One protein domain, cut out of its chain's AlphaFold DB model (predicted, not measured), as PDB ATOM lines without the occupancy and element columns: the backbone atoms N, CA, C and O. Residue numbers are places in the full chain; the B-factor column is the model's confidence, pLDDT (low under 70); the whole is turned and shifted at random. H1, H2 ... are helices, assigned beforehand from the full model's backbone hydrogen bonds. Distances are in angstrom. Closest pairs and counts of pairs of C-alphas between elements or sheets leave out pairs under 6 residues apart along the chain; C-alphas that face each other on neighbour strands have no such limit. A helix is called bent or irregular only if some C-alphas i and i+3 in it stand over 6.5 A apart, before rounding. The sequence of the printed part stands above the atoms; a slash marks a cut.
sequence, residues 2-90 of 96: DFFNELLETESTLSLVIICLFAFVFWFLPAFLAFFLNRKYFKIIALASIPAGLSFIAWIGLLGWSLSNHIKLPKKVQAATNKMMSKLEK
ATOM      1  N   ASP A   2      -4.476 -29.195  31.271       79.19
ATOM      2  CA  ASP A   2      -5.747 -29.152  31.993       79.19
ATOM      3  C   ASP A   2      -6.316 -30.546  32.283       79.19
ATOM      4  O   ASP A   2      -6.795 -30.776  33.380       79.19
ATOM      5  N   PHE A   3      -6.116 -31.518  31.385       77.38
ATOM      6  CA  PHE A   3      -6.483 -32.924  31.615       77.38
ATOM      7  C   PHE A   3      -5.818 -33.541  32.859       77.38
ATOM      8  O   PHE A   3      -6.439 -34.305  33.591       77.38
ATOM      9  N   PHE A   4      -4.543 -33.218  33.103       74.88
ATOM     10  CA  PHE A   4      -3.832 -33.718  34.282       74.88
ATOM     11  C   PHE A   4      -4.294 -33.006  35.552       74.88
ATOM     12  O   PHE A   4      -4.393 -33.653  36.588       74.88
ATOM     13  N   ASN A   5      -4.612 -31.712  35.466       77.56
ATOM     14  CA  ASN A   5      -5.163 -30.960  36.592       77.56
ATOM     15  C   ASN A   5      -6.552 -31.482  36.971       77.56
ATOM     16  O   ASN A   5      -6.794 -31.738  38.140       77.56
ATOM     17  N   GLU A   6      -7.413 -31.765  35.997       78.75
ATOM     18  CA  GLU A   6      -8.753 -32.316  36.223       78.75
ATOM     19  C   GLU A   6      -8.703 -33.737  36.824       78.75
ATOM     20  O   GLU A   6      -9.474 -34.081  37.724       78.75
ATOM     21  N   LEU A   7      -7.730 -34.558  36.404       72.12
ATOM     22  CA  LEU A   7      -7.466 -35.874  36.999       72.12
ATOM     23  C   LEU A   7      -6.893 -35.807  38.424       72.12
ATOM     24  O   LEU A   7      -7.176 -36.704  39.218       72.12
ATOM     25  N   LEU A   8      -6.081 -34.790  38.736       73.19
ATOM     26  CA  LEU A   8      -5.445 -34.600  40.048       73.19
ATOM     27  C   LEU A   8      -6.354 -33.880  41.058       73.19
ATOM     28  O   LEU A   8      -6.274 -34.182  42.244       73.19
ATOM     29  N   GLU A   9      -7.225 -32.972  40.608       77.88
ATOM     30  CA  GLU A   9      -8.250 -32.298  41.428       77.88
ATOM     31  C   GLU A   9      -9.436 -33.208  41.748       77.88
ATOM     32  O   GLU A   9     -10.234 -32.929  42.646       77.88
ATOM     33  N   THR A  10      -9.557 -34.331  41.040       68.44
ATOM     34  CA  THR A  10     -10.517 -35.360  41.407       68.44
ATOM     35  C   THR A  10     -10.049 -36.042  42.701       68.44
ATOM     36  O   THR A  10      -9.318 -37.027  42.660       68.44
ATOM     37  N   GLU A  11     -10.551 -35.572  43.849       69.81
ATOM     38  CA  GLU A  11     -10.391 -36.115  45.224       69.81
ATOM     39  C   GLU A  11     -10.839 -37.589  45.387       69.81
ATOM     40  O   GLU A  11     -10.906 -38.139  46.488       69.81
ATOM     41  N   SER A  12     -11.201 -38.262  44.295       76.50
ATOM     42  CA  SER A  12     -11.654 -39.640  44.334       76.50
ATOM     43  C   SER A  12     -10.462 -40.593  44.438       76.50
ATOM     44  O   SER A  12      -9.575 -40.638  43.581       76.50
ATOM     45  N   THR A  13     -10.487 -41.447  45.461       80.69
ATOM     46  CA  THR A  13      -9.539 -42.562  45.622       80.69
ATOM     47  C   THR A  13      -9.479 -43.444  44.370       80.69
ATOM     48  O   THR A  13      -8.437 -44.011  44.053       80.69
ATOM     49  N   LEU A  14     -10.586 -43.531  43.624       82.56
ATOM     50  CA  LEU A  14     -10.688 -44.274  42.368       82.56
ATOM     51  C   LEU A  14      -9.776 -43.711  41.271       82.56
ATOM     52  O   LEU A  14      -9.067 -44.485  40.628       82.56
ATOM     53  N   SER A  15      -9.744 -42.389  41.084       80.00
ATOM     54  CA  SER A  15      -8.866 -41.737  40.102       80.00
ATOM     55  C   SER A  15      -7.397 -41.999  40.414       80.00
ATOM     56  O   SER A  15      -6.628 -42.376  39.529       80.00
ATOM     57  N   LEU A  16      -7.022 -41.901  41.691       83.44
ATOM     58  CA  LEU A  16      -5.660 -42.164  42.155       83.44
ATOM     59  C   LEU A  16      -5.253 -43.628  41.917       83.44
ATOM     60  O   LEU A  16      -4.158 -43.905  41.426       83.44
ATOM     61  N   VAL A  17      -6.156 -44.573  42.195       84.62
ATOM     62  CA  VAL A  17      -5.936 -46.000  41.919       84.62
ATOM     63  C   VAL A  17      -5.770 -46.254  40.422       84.62
ATOM     64  O   VAL A  17      -4.849 -46.975  40.044       84.62
ATOM     65  N   ILE A  18      -6.600 -45.651  39.566       85.25
ATOM     66  CA  ILE A  18      -6.516 -45.805  38.104       85.25
ATOM     67  C   ILE A  18      -5.186 -45.262  37.573       85.25
ATOM     68  O   ILE A  18      -4.531 -45.941  36.784       85.25
ATOM     69  N   ILE A  19      -4.753 -44.086  38.036       85.12
ATOM     70  CA  ILE A  19      -3.470 -43.476  37.653       85.12
ATOM     71  C   ILE A  19      -2.299 -44.356  38.098       85.12
ATOM     72  O   ILE A  19      -1.410 -44.642  37.296       85.12
ATOM     73  N   CYS A  20      -2.317 -44.843  39.342       82.56
ATOM     74  CA  CYS A  20      -1.312 -45.781  39.841       82.56
ATOM     75  C   CYS A  20      -1.285 -47.080  39.027       82.56
ATOM     76  O   CYS A  20      -0.203 -47.569  38.705       82.56
ATOM     77  N   LEU A  21      -2.446 -47.623  38.650       83.75
ATOM     78  CA  LEU A  21      -2.529 -48.819  37.812       83.75
ATOM     79  C   LEU A  21      -1.936 -48.562  36.424       83.75
ATOM     80  O   LEU A  21      -1.154 -49.370  35.930       83.75
ATOM     81  N   PHE A  22      -2.278 -47.427  35.812       84.38
ATOM     82  CA  PHE A  22      -1.767 -47.036  34.501       84.38
ATOM     83  C   PHE A  22      -0.254 -46.850  34.535       84.38
ATOM     84  O   PHE A  22       0.444 -47.400  33.688       84.38
ATOM     85  N   ALA A  23       0.255 -46.149  35.549       81.56
ATOM     86  CA  ALA A  23       1.682 -45.975  35.779       81.56
ATOM     87  C   ALA A  23       2.379 -47.324  35.993       81.56
ATOM     88  O   ALA A  23       3.436 -47.553  35.416       81.56
ATOM     89  N   PHE A  24       1.775 -48.249  36.745       80.81
ATOM     90  CA  PHE A  24       2.330 -49.581  36.982       80.81
ATOM     91  C   PHE A  24       2.372 -50.432  35.707       80.81
ATOM     92  O   PHE A  24       3.382 -51.078  35.427       80.81
ATOM     93  N   VAL A  25       1.312 -50.402  34.897       79.94
ATOM     94  CA  VAL A  25       1.259 -51.096  33.601       79.94
ATOM     95  C   VAL A  25       2.252 -50.487  32.614       79.94
ATOM     96  O   VAL A  25       2.916 -51.233  31.901       79.94
ATOM     97  N   PHE A  26       2.415 -49.161  32.601       82.25
ATOM     98  CA  PHE A  26       3.434 -48.487  31.790       82.25
ATOM     99  C   PHE A  26       4.860 -48.789  32.274       82.25
ATOM    100  O   PHE A  26       5.768 -48.971  31.467       82.25
ATOM    101  N   TRP A  27       5.060 -48.891  33.586       72.25
ATOM    102  CA  TRP A  27       6.340 -49.247  34.197       72.25
ATOM    103  C   TRP A  27       6.734 -50.698  33.896       72.25
ATOM    104  O   TRP A  27       7.895 -50.991  33.616       72.25
ATOM    105  N   PHE A  28       5.756 -51.608  33.882       75.12
ATOM    106  CA  PHE A  28       5.920 -53.017  33.501       75.12
ATOM    107  C   PHE A  28       5.612 -53.304  32.026       75.12
ATOM    108  O   PHE A  28       5.571 -54.468  31.613       75.12
ATOM    109  N   LEU A  29       5.468 -52.268  31.200       76.31
ATOM    110  CA  LEU A  29       5.207 -52.394  29.770       76.31
ATOM    111  C   LEU A  29       6.234 -53.281  29.044       76.31
ATOM    112  O   LEU A  29       5.805 -54.089  28.221       76.31
ATOM    113  N   PRO A  30       7.548 -53.253  29.372       68.69
ATOM    114  CA  PRO A  30       8.519 -54.155  28.753       68.69
ATOM    115  C   PRO A  30       8.206 -55.631  29.033       68.69
ATOM    116  O   PRO A  30       8.354 -56.476  28.152       68.69
ATOM    117  N   ALA A  31       7.727 -55.947  30.240       68.88
ATOM    118  CA  ALA A  31       7.357 -57.304  30.632       68.88
ATOM    119  C   ALA A  31       6.051 -57.760  29.961       68.88
ATOM    120  O   ALA A  31       5.963 -58.904  29.509       68.88
ATOM    121  N   PHE A  32       5.062 -56.865  29.836       72.19
ATOM    122  CA  PHE A  32       3.818 -57.136  29.102       72.19
ATOM    123  C   PHE A  32       4.062 -57.332  27.601       72.19
ATOM    124  O   PHE A  32       3.521 -58.263  27.001       72.19
ATOM    125  N   LEU A  33       4.930 -56.516  26.997       70.69
ATOM    126  CA  LEU A  33       5.293 -56.625  25.585       70.69
ATOM    127  C   LEU A  33       6.074 -57.922  25.309       70.69
ATOM    128  O   LEU A  33       5.821 -58.609  24.319       70.69
ATOM    129  N   ALA A  34       6.954 -58.322  26.234       66.88
ATOM    130  CA  ALA A  34       7.670 -59.597  26.177       66.88
ATOM    131  C   ALA A  34       6.750 -60.822  26.301       66.88
ATOM    132  O   ALA A  34       7.012 -61.852  25.672       66.88
ATOM    133  N   PHE A  35       5.673 -60.725  27.090       66.88
ATOM    134  CA  PHE A  35       4.689 -61.799  27.247       66.88
ATOM    135  C   PHE A  35       3.940 -62.094  25.938       66.88
ATOM    136  O   PHE A  35       3.723 -63.264  25.615       66.88
ATOM    137  N   PHE A  36       3.599 -61.054  25.168       69.50
ATOM    138  CA  PHE A  36       2.884 -61.195  23.896       69.50
ATOM    139  C   PHE A  36       3.792 -61.513  22.699       69.50
ATOM    140  O   PHE A  36       3.410 -62.336  21.871       69.50
ATOM    141  N   LEU A  37       4.983 -60.908  22.590       65.94
ATOM    142  CA  LEU A  37       5.812 -61.054  21.382       65.94
ATOM    143  C   LEU A  37       6.742 -62.277  21.397       65.94
ATOM    144  O   LEU A  37       7.091 -62.764  20.321       65.94
ATOM    145  N   ASN A  38       7.187 -62.786  22.559       62.56
ATOM    146  CA  ASN A  38       8.096 -63.941  22.575       62.56
ATOM    147  C   ASN A  38       8.200 -64.655  23.941       62.56
ATOM    148  O   ASN A  38       9.075 -64.355  24.761       62.56
ATOM    149  N   ARG A  39       7.378 -65.696  24.163       61.44
ATOM    150  CA  ARG A  39       7.395 -66.513  25.402       61.44
ATOM    151  C   ARG A  39       8.775 -67.082  25.760       61.44
ATOM    152  O   ARG A  39       9.035 -67.348  26.932       61.44
ATOM    153  N   LYS A  40       9.668 -67.268  24.780       62.81
ATOM    154  CA  LYS A  40      11.000 -67.860  24.984       62.81
ATOM    155  C   LYS A  40      12.000 -66.888  25.631       62.81
ATOM    156  O   LYS A  40      12.846 -67.328  26.403       62.81
ATOM    157  N   TYR A  41      11.866 -65.584  25.373       63.81
ATOM    158  CA  TYR A  41      12.751 -64.530  25.902       63.81
ATOM    159  C   TYR A  41      12.130 -63.741  27.064       63.81
ATOM    160  O   TYR A  41      12.802 -62.905  27.667       63.81
ATOM    161  N   PHE A  42      10.885 -64.055  27.438       64.94
ATOM    162  CA  PHE A  42      10.182 -63.474  28.585       64.94
ATOM    163  C   PHE A  42      11.034 -63.455  29.862       64.94
ATOM    164  O   PHE A  42      11.095 -62.441  30.547       64.94
ATOM    165  N   LYS A  43      11.762 -64.545  30.149       63.66
ATOM    166  CA  LYS A  43      12.616 -64.649  31.345       63.66
ATOM    167  C   LYS A  43      13.752 -63.622  31.358       63.66
ATOM    168  O   LYS A  43      14.087 -63.125  32.422       63.66
ATOM    169  N   ILE A  44      14.319 -63.296  30.197       69.12
ATOM    170  CA  ILE A  44      15.441 -62.352  30.077       69.12
ATOM    171  C   ILE A  44      14.942 -60.916  30.266       69.12
ATOM    172  O   ILE A  44      15.557 -60.143  30.993       69.12
ATOM    173  N   ILE A  45      13.790 -60.576  29.680       70.38
ATOM    174  CA  ILE A  45      13.194 -59.237  29.811       70.38
ATOM    175  C   ILE A  45      12.618 -59.030  31.219       70.38
ATOM    176  O   ILE A  45      12.777 -57.956  31.800       70.38
ATOM    177  N   ALA A  46      12.034 -60.071  31.817       66.31
ATOM    178  CA  ALA A  46      11.640 -60.058  33.220       66.31
ATOM    179  C   ALA A  46      12.860 -59.833  34.125       66.31
ATOM    180  O   ALA A  46      12.818 -58.945  34.970       66.31
ATOM    181  N   LEU A  47      13.974 -60.544  33.894       65.31
ATOM    182  CA  LEU A  47      15.213 -60.356  34.655       65.31
ATOM    183  C   LEU A  47      15.783 -58.938  34.506       65.31
ATOM    184  O   LEU A  47      16.273 -58.385  35.480       65.31
ATOM    185  N   ALA A  48      15.672 -58.325  33.324       69.38
ATOM    186  CA  ALA A  48      16.076 -56.937  33.090       69.38
ATOM    187  C   ALA A  48      15.131 -55.902  33.733       69.38
ATOM    188  O   ALA A  48      15.542 -54.774  33.993       69.38
ATOM    189  N   SER A  49      13.890 -56.288  34.041       71.50
ATOM    190  CA  SER A  49      12.903 -55.442  34.733       71.50
ATOM    191  C   SER A  49      13.004 -55.550  36.265       71.50
ATOM    192  O   SER A  49      12.583 -54.642  36.981       71.50
ATOM    193  N   ILE A  50      13.607 -56.626  36.790       68.75
ATOM    194  CA  ILE A  50      13.881 -56.809  38.228       68.75
ATOM    195  C   ILE A  50      14.754 -55.679  38.816       68.75
ATOM    196  O   ILE A  50      14.390 -55.193  39.885       68.75
ATOM    197  N   PRO A  51      15.839 -55.196  38.170       65.75
ATOM    198  CA  PRO A  51      16.610 -54.043  38.643       65.75
ATOM    199  C   PRO A  51      15.752 -52.798  38.905       65.75
ATOM    200  O   PRO A  51      15.933 -52.126  39.920       65.75
ATOM    201  N   ALA A  52      14.778 -52.521  38.032       68.25
ATOM    202  CA  ALA A  52      13.862 -51.393  38.186       68.25
ATOM    203  C   ALA A  52      12.828 -51.636  39.302       68.25
ATOM    204  O   ALA A  52      12.534 -50.732  40.083       68.25
ATOM    205  N   GLY A  53      12.317 -52.865  39.429       66.69
ATOM    206  CA  GLY A  53      11.397 -53.245  40.507       66.69
ATOM    207  C   GLY A  53      12.046 -53.244  41.897       66.69
ATOM    208  O   GLY A  53      11.456 -52.749  42.857       66.69
ATOM    209  N   LEU A  54      13.282 -53.738  42.011       73.44
ATOM    210  CA  LEU A  54      14.042 -53.765  43.267       73.44
ATOM    211  C   LEU A  54      14.377 -52.361  43.769       73.44
ATOM    212  O   LEU A  54      14.293 -52.115  44.971       73.44
ATOM    213  N   SER A  55      14.712 -51.436  42.868       74.62
ATOM    214  CA  SER A  55      14.952 -50.037  43.232       74.62
ATOM    215  C   SER A  55      13.702 -49.393  43.843       74.62
ATOM    216  O   SER A  55      13.801 -48.738  44.879       74.62
ATOM    217  N   PHE A  56      12.521 -49.659  43.278       76.25
ATOM    218  CA  PHE A  56      11.253 -49.128  43.786       76.25
ATOM    219  C   PHE A  56      10.891 -49.697  45.168       76.25
ATOM    220  O   PHE A  56      10.513 -48.952  46.071       76.25
ATOM    221  N   ILE A  57      11.080 -51.007  45.372       77.94
ATOM    222  CA  ILE A  57      10.858 -51.670  46.669       77.94
ATOM    223  C   ILE A  57      11.826 -51.137  47.733       77.94
ATOM    224  O   ILE A  57      11.406 -50.859  48.857       77.94
ATOM    225  N   ALA A  58      13.103 -50.953  47.387       80.50
ATOM    226  CA  ALA A  58      14.089 -50.362  48.289       80.50
ATOM    227  C   ALA A  58      13.696 -48.934  48.702       80.50
ATOM    228  O   ALA A  58      13.853 -48.557  49.861       80.50
ATOM    229  N   TRP A  59      13.127 -48.162  47.776       76.25
ATOM    230  CA  TRP A  59      12.650 -46.807  48.037       76.25
ATOM    231  C   TRP A  59      11.421 -46.774  48.949       76.25
ATOM    232  O   TRP A  59      11.392 -46.001  49.902       76.25
ATOM    233  N   ILE A  60      10.441 -47.656  48.730       83.50
ATOM    234  CA  ILE A  60       9.285 -47.800  49.632       83.50
ATOM    235  C   ILE A  60       9.742 -48.248  51.025       83.50
ATOM    236  O   ILE A  60       9.253 -47.725  52.025       83.50
ATOM    237  N   GLY A  61      10.712 -49.162  51.107       84.44
ATOM    238  CA  GLY A  61      11.329 -49.557  52.372       84.44
ATOM    239  C   GLY A  61      12.000 -48.381  53.086       84.44
ATOM    240  O   GLY A  61      11.812 -48.206  54.288       84.44
ATOM    241  N   LEU A  62      12.719 -47.534  52.346       83.00
ATOM    242  CA  LEU A  62      13.356 -46.327  52.872       83.00
ATOM    243  C   LEU A  62      12.332 -45.272  53.327       83.00
ATOM    244  O   LEU A  62      12.511 -44.666  54.379       83.00
ATOM    245  N   LEU A  63      11.241 -45.077  52.581       84.88
ATOM    246  CA  LEU A  63      10.143 -44.179  52.962       84.88
ATOM    247  C   LEU A  63       9.403 -44.693  54.201       84.88
ATOM    248  O   LEU A  63       9.173 -43.932  55.136       84.88
ATOM    249  N   GLY A  64       9.098 -45.992  54.253       85.81
ATOM    250  CA  GLY A  64       8.510 -46.636  55.427       85.81
ATOM    251  C   GLY A  64       9.419 -46.533  56.654       85.81
ATOM    252  O   GLY A  64       8.944 -46.250  57.751       85.81
ATOM    253  N   TRP A  65      10.733 -46.669  56.465       81.50
ATOM    254  CA  TRP A  65      11.721 -46.435  57.516       81.50
ATOM    255  C   TRP A  65      11.748 -44.972  57.964       81.50
ATOM    256  O   TRP A  65      11.766 -44.698  59.159       81.50
ATOM    257  N   SER A  66      11.726 -44.023  57.027       79.50
ATOM    258  CA  SER A  66      11.748 -42.590  57.340       79.50
ATOM    259  C   SER A  66      10.488 -42.131  58.076       79.50
ATOM    260  O   SER A  66      10.563 -41.232  58.910       79.50
ATOM    261  N   LEU A  67       9.333 -42.728  57.771       77.75
ATOM    262  CA  LEU A  67       8.074 -42.481  58.479       77.75
ATOM    263  C   LEU A  67       8.018 -43.216  59.823       77.75
ATOM    264  O   LEU A  67       7.309 -42.776  60.729       77.75
ATOM    265  N   SER A  68       8.787 -44.299  59.976       71.81
ATOM    266  CA  SER A  68       9.003 -44.992  61.247       71.81
ATOM    267  C   SER A  68       9.903 -44.146  62.147       71.81
ATOM    268  O   SER A  68      11.082 -44.416  62.384       71.81
ATOM    269  N   ASN A  69       9.329 -43.048  62.629       56.91
ATOM    270  CA  ASN A  69       9.984 -42.066  63.464       56.91
ATOM    271  C   ASN A  69      10.192 -42.649  64.875       56.91
ATOM    272  O   ASN A  69       9.511 -42.289  65.832       56.91
ATOM    273  N   HIS A  70      11.157 -43.559  65.032       58.12
ATOM    274  CA  HIS A  70      11.625 -44.049  66.330       58.12
ATOM    275  C   HIS A  70      12.517 -43.021  67.051       58.12
ATOM    276  O   HIS A  70      13.450 -43.386  67.770       58.12
ATOM    277  N   ILE A  71      12.223 -41.724  66.919       62.50
ATOM    278  CA  ILE A  71      12.841 -40.688  67.747       62.50
ATOM    279  C   ILE A  71      12.174 -40.761  69.121       62.50
ATOM    280  O   ILE A  71      11.283 -39.990  69.479       62.50
ATOM    281  N   LYS A  72      12.605 -41.735  69.923       64.44
ATOM    282  CA  LYS A  72      12.394 -41.693  71.367       64.44
ATOM    283  C   LYS A  72      13.178 -40.487  71.867       64.44
ATOM    284  O   LYS A  72      14.402 -40.548  71.971       64.44
ATOM    285  N   LEU A  73      12.479 -39.386  72.140       64.75
ATOM    286  CA  LEU A  73      13.079 -38.238  72.811       64.75
ATOM    287  C   LEU A  73      13.818 -38.748  74.059       64.75
ATOM    288  O   LEU A  73      13.265 -39.559  74.811       64.75
ATOM    289  N   PRO A  74      15.071 -38.326  74.293       75.12
ATOM    290  CA  PRO A  74      15.800 -38.763  75.468       75.12
ATOM    291  C   PRO A  74      14.999 -38.372  76.712       75.12
ATOM    292  O   PRO A  74      14.496 -37.251  76.807       75.12
ATOM    293  N   LYS A  75      14.896 -39.288  77.685       76.44
ATOM    294  CA  LYS A  75      14.047 -39.141  78.887       76.44
ATOM    295  C   LYS A  75      14.207 -37.782  79.591       76.44
ATOM    296  O   LYS A  75      13.254 -37.267  80.164       76.44
ATOM    297  N   LYS A  76      15.399 -37.175  79.505       75.19
ATOM    298  CA  LYS A  76      15.720 -35.843  80.046       75.19
ATOM    299  C   LYS A  76      14.954 -34.705  79.355       75.19
ATOM    300  O   LYS A  76      14.456 -33.815  80.034       75.19
ATOM    301  N   VAL A  77      14.832 -34.750  78.028       78.75
ATOM    302  CA  VAL A  77      14.084 -33.759  77.232       78.75
ATOM    303  C   VAL A  77      12.582 -33.908  77.473       78.75
ATOM    304  O   VAL A  77      11.866 -32.917  77.597       78.75
ATOM    305  N   GLN A  78      12.115 -35.142  77.656       76.00
ATOM    306  CA  GLN A  78      10.719 -35.426  77.984       76.00
ATOM    307  C   GLN A  78      10.351 -34.930  79.394       76.00
ATOM    308  O   GLN A  78       9.336 -34.265  79.576       76.00
ATOM    309  N   ALA A  79      11.234 -35.141  80.377       80.75
ATOM    310  CA  ALA A  79      11.064 -34.607  81.728       80.75
ATOM    311  C   ALA A  79      11.083 -33.066  81.769       80.75
ATOM    312  O   ALA A  79      10.300 -32.461  82.501       80.75
ATOM    313  N   ALA A  80      11.938 -32.421  80.965       81.38
ATOM    314  CA  ALA A  80      11.977 -30.963  80.853       81.38
ATOM    315  C   ALA A  80      10.691 -30.397  80.223       81.38
ATOM    316  O   ALA A  80      10.156 -29.406  80.715       81.38
ATOM    317  N   THR A  81      10.158 -31.070  79.201       82.31
ATOM    318  CA  THR A  81       8.908 -30.683  78.525       82.31
ATOM    319  C   THR A  81       7.706 -30.811  79.463       82.31
ATOM    320  O   THR A  81       6.932 -29.866  79.601       82.31
ATOM    321  N   ASN A  82       7.600 -31.920  80.204       81.56
ATOM    322  CA  ASN A  82       6.519 -32.127  81.176       81.56
ATOM    323  C   ASN A  82       6.554 -31.089  82.310       81.56
ATOM    324  O   ASN A  82       5.511 -30.632  82.767       81.56
ATOM    325  N   LYS A  83       7.756 -30.676  82.736       82.94
ATOM    326  CA  LYS A  83       7.938 -29.620  83.743       82.94
ATOM    327  C   LYS A  83       7.562 -28.225  83.224       82.94
ATOM    328  O   LYS A  83       7.176 -27.372  84.018       82.94
ATOM    329  N   MET A  84       7.703 -27.967  81.923       78.94
ATOM    330  CA  MET A  84       7.261 -26.712  81.305       78.94
ATOM    331  C   MET A  84       5.741 -26.682  81.121       78.94
ATOM    332  O   MET A  84       5.119 -25.691  81.488       78.94
ATOM    333  N   MET A  85       5.144 -27.780  80.648       74.19
ATOM    334  CA  MET A  85       3.688 -27.930  80.505       74.19
ATOM    335  C   MET A  85       2.965 -27.734  81.843       74.19
ATOM    336  O   MET A  85       2.060 -26.913  81.932       74.19
ATOM    337  N   SER A  86       3.446 -28.365  82.921       75.81
ATOM    338  CA  SER A  86       2.849 -28.195  84.256       75.81
ATOM    339  C   SER A  86       3.010 -26.787  84.843       75.81
ATOM    340  O   SER A  86       2.315 -26.423  85.789       75.81
ATOM    341  N   LYS A  87       3.928 -25.978  84.301       74.56
ATOM    342  CA  LYS A  87       4.100 -24.571  84.686       74.56
ATOM    343  C   LYS A  87       3.161 -23.638  83.913       74.56
ATOM    344  O   LYS A  87       2.854 -22.567  84.429       74.56
ATOM    345  N   LEU A  88       2.732 -24.045  82.716       70.31
ATOM    346  CA  LEU A  88       1.754 -23.347  81.873       70.31
ATOM    347  C   LEU A  88       0.308 -23.729  82.227       70.31
ATOM    348  O   LEU A  88      -0.581 -22.902  82.091       70.31
ATOM    349  N   GLU A  89       0.084 -24.932  82.760       69.56
ATOM    350  CA  GLU A  89      -1.210 -25.409  83.278       69.56
ATOM    351  C   GLU A  89      -1.514 -24.893  84.700       69.56
ATOM    352  O   GLU A  89      -2.252 -25.510  85.468       69.56
ATOM    353  N   LYS A  90      -0.935 -23.756  85.103       63.66
ATOM    354  CA  LYS A  90      -1.447 -23.049  86.279       63.66
ATOM    355  C   LYS A  90      -2.732 -22.338  85.855       63.66
ATOM    356  O   LYS A  90      -2.652 -21.511  84.948       63.66
TER     357      LYS A  90
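This is residues 2 to 90 of the 96 residues of an uncharacterized protein of Psychrosphaera saromensis (UniProt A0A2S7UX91). An open, drawn-out chain of helices: H3 folds back beside the first part of H4 in a helical hairpin, H2 and the small helix H1 lead away from H3 as one limb of a wide V, and the long helix H4 is the other limb. From residue 54 on, the rest of H4, a stretched link and H5 stick out as a long arm, with H5 alone at its far end. The printed part has 89 residues with five named helices, H1 to H5 in order along the chain, and no named strand; the class is all helix. The whole is extended, with a radius of gyration of the C-alphas of 23.8 A and spans of 75 by 35 by 17 A.

H1 holds residues 2 to 9 and begins at C-alpha 2, (-5.747, -29.152, 31.993). H2 holds residues 13 to 27 and is 20.7 A long from first to last C-alpha. H3 holds residues 29 to 37 and measures 12.1 A. H4, the longest helix, holds residues 42 to 67 and measures 36.6 A, from C-alpha 42 at (10.182, -63.474, 28.585). It has a kink of 35 degrees near residue 49; it is neither bent nor irregular, but only just: C-alphas 48 and 51 are 6.3 A apart. H5 holds residues 75 to 88, measures 20.2 A and ends at C-alpha 88, (1.754, -23.347, 81.873).

H1 and H2 only just touch, only at the corner by their link, with 3 pairs of C-alphas within 8 A. Their closest C-alphas, those of Leu 7 and Ser 15, are 6.8 A apart, and H2 touches H1 with residues 15 to 16 alone. They run opposite ways at a steep tilt of 58 degrees. H2 and H3 are close but not clearly touching; their closest C-alphas, those of Val 25 and Phe 32, are 8.0 A apart. H3 and H4 form a helical hairpin, running opposite ways at a shallow tilt of 23 degrees. Their closest C-alphas, those of Ala 34 and Phe 42, are 5.2 A apart, and H4 touches H3 with residues 42 to 49 alone. H2 and H4 are apart, and H5 touches no helix. Each O i to N i+4 pair is within hydrogen-bond range in H1, H2 and H3; in H4 20 of 22 are, and in H5 9 of 10.

The two C-alphas farthest apart, those of Lys 40 and Lys 90, are 76.9 A from each other. The printed part has no cut. The links from H1 to H2, H2 to H3 and H3 to H4 are tight, that from H4 to H5 is short, and no link is long. The mean pLDDT of the printed part is 74.3; 29 residues are under 70, among them residues 34 to 44 and 69 to 73.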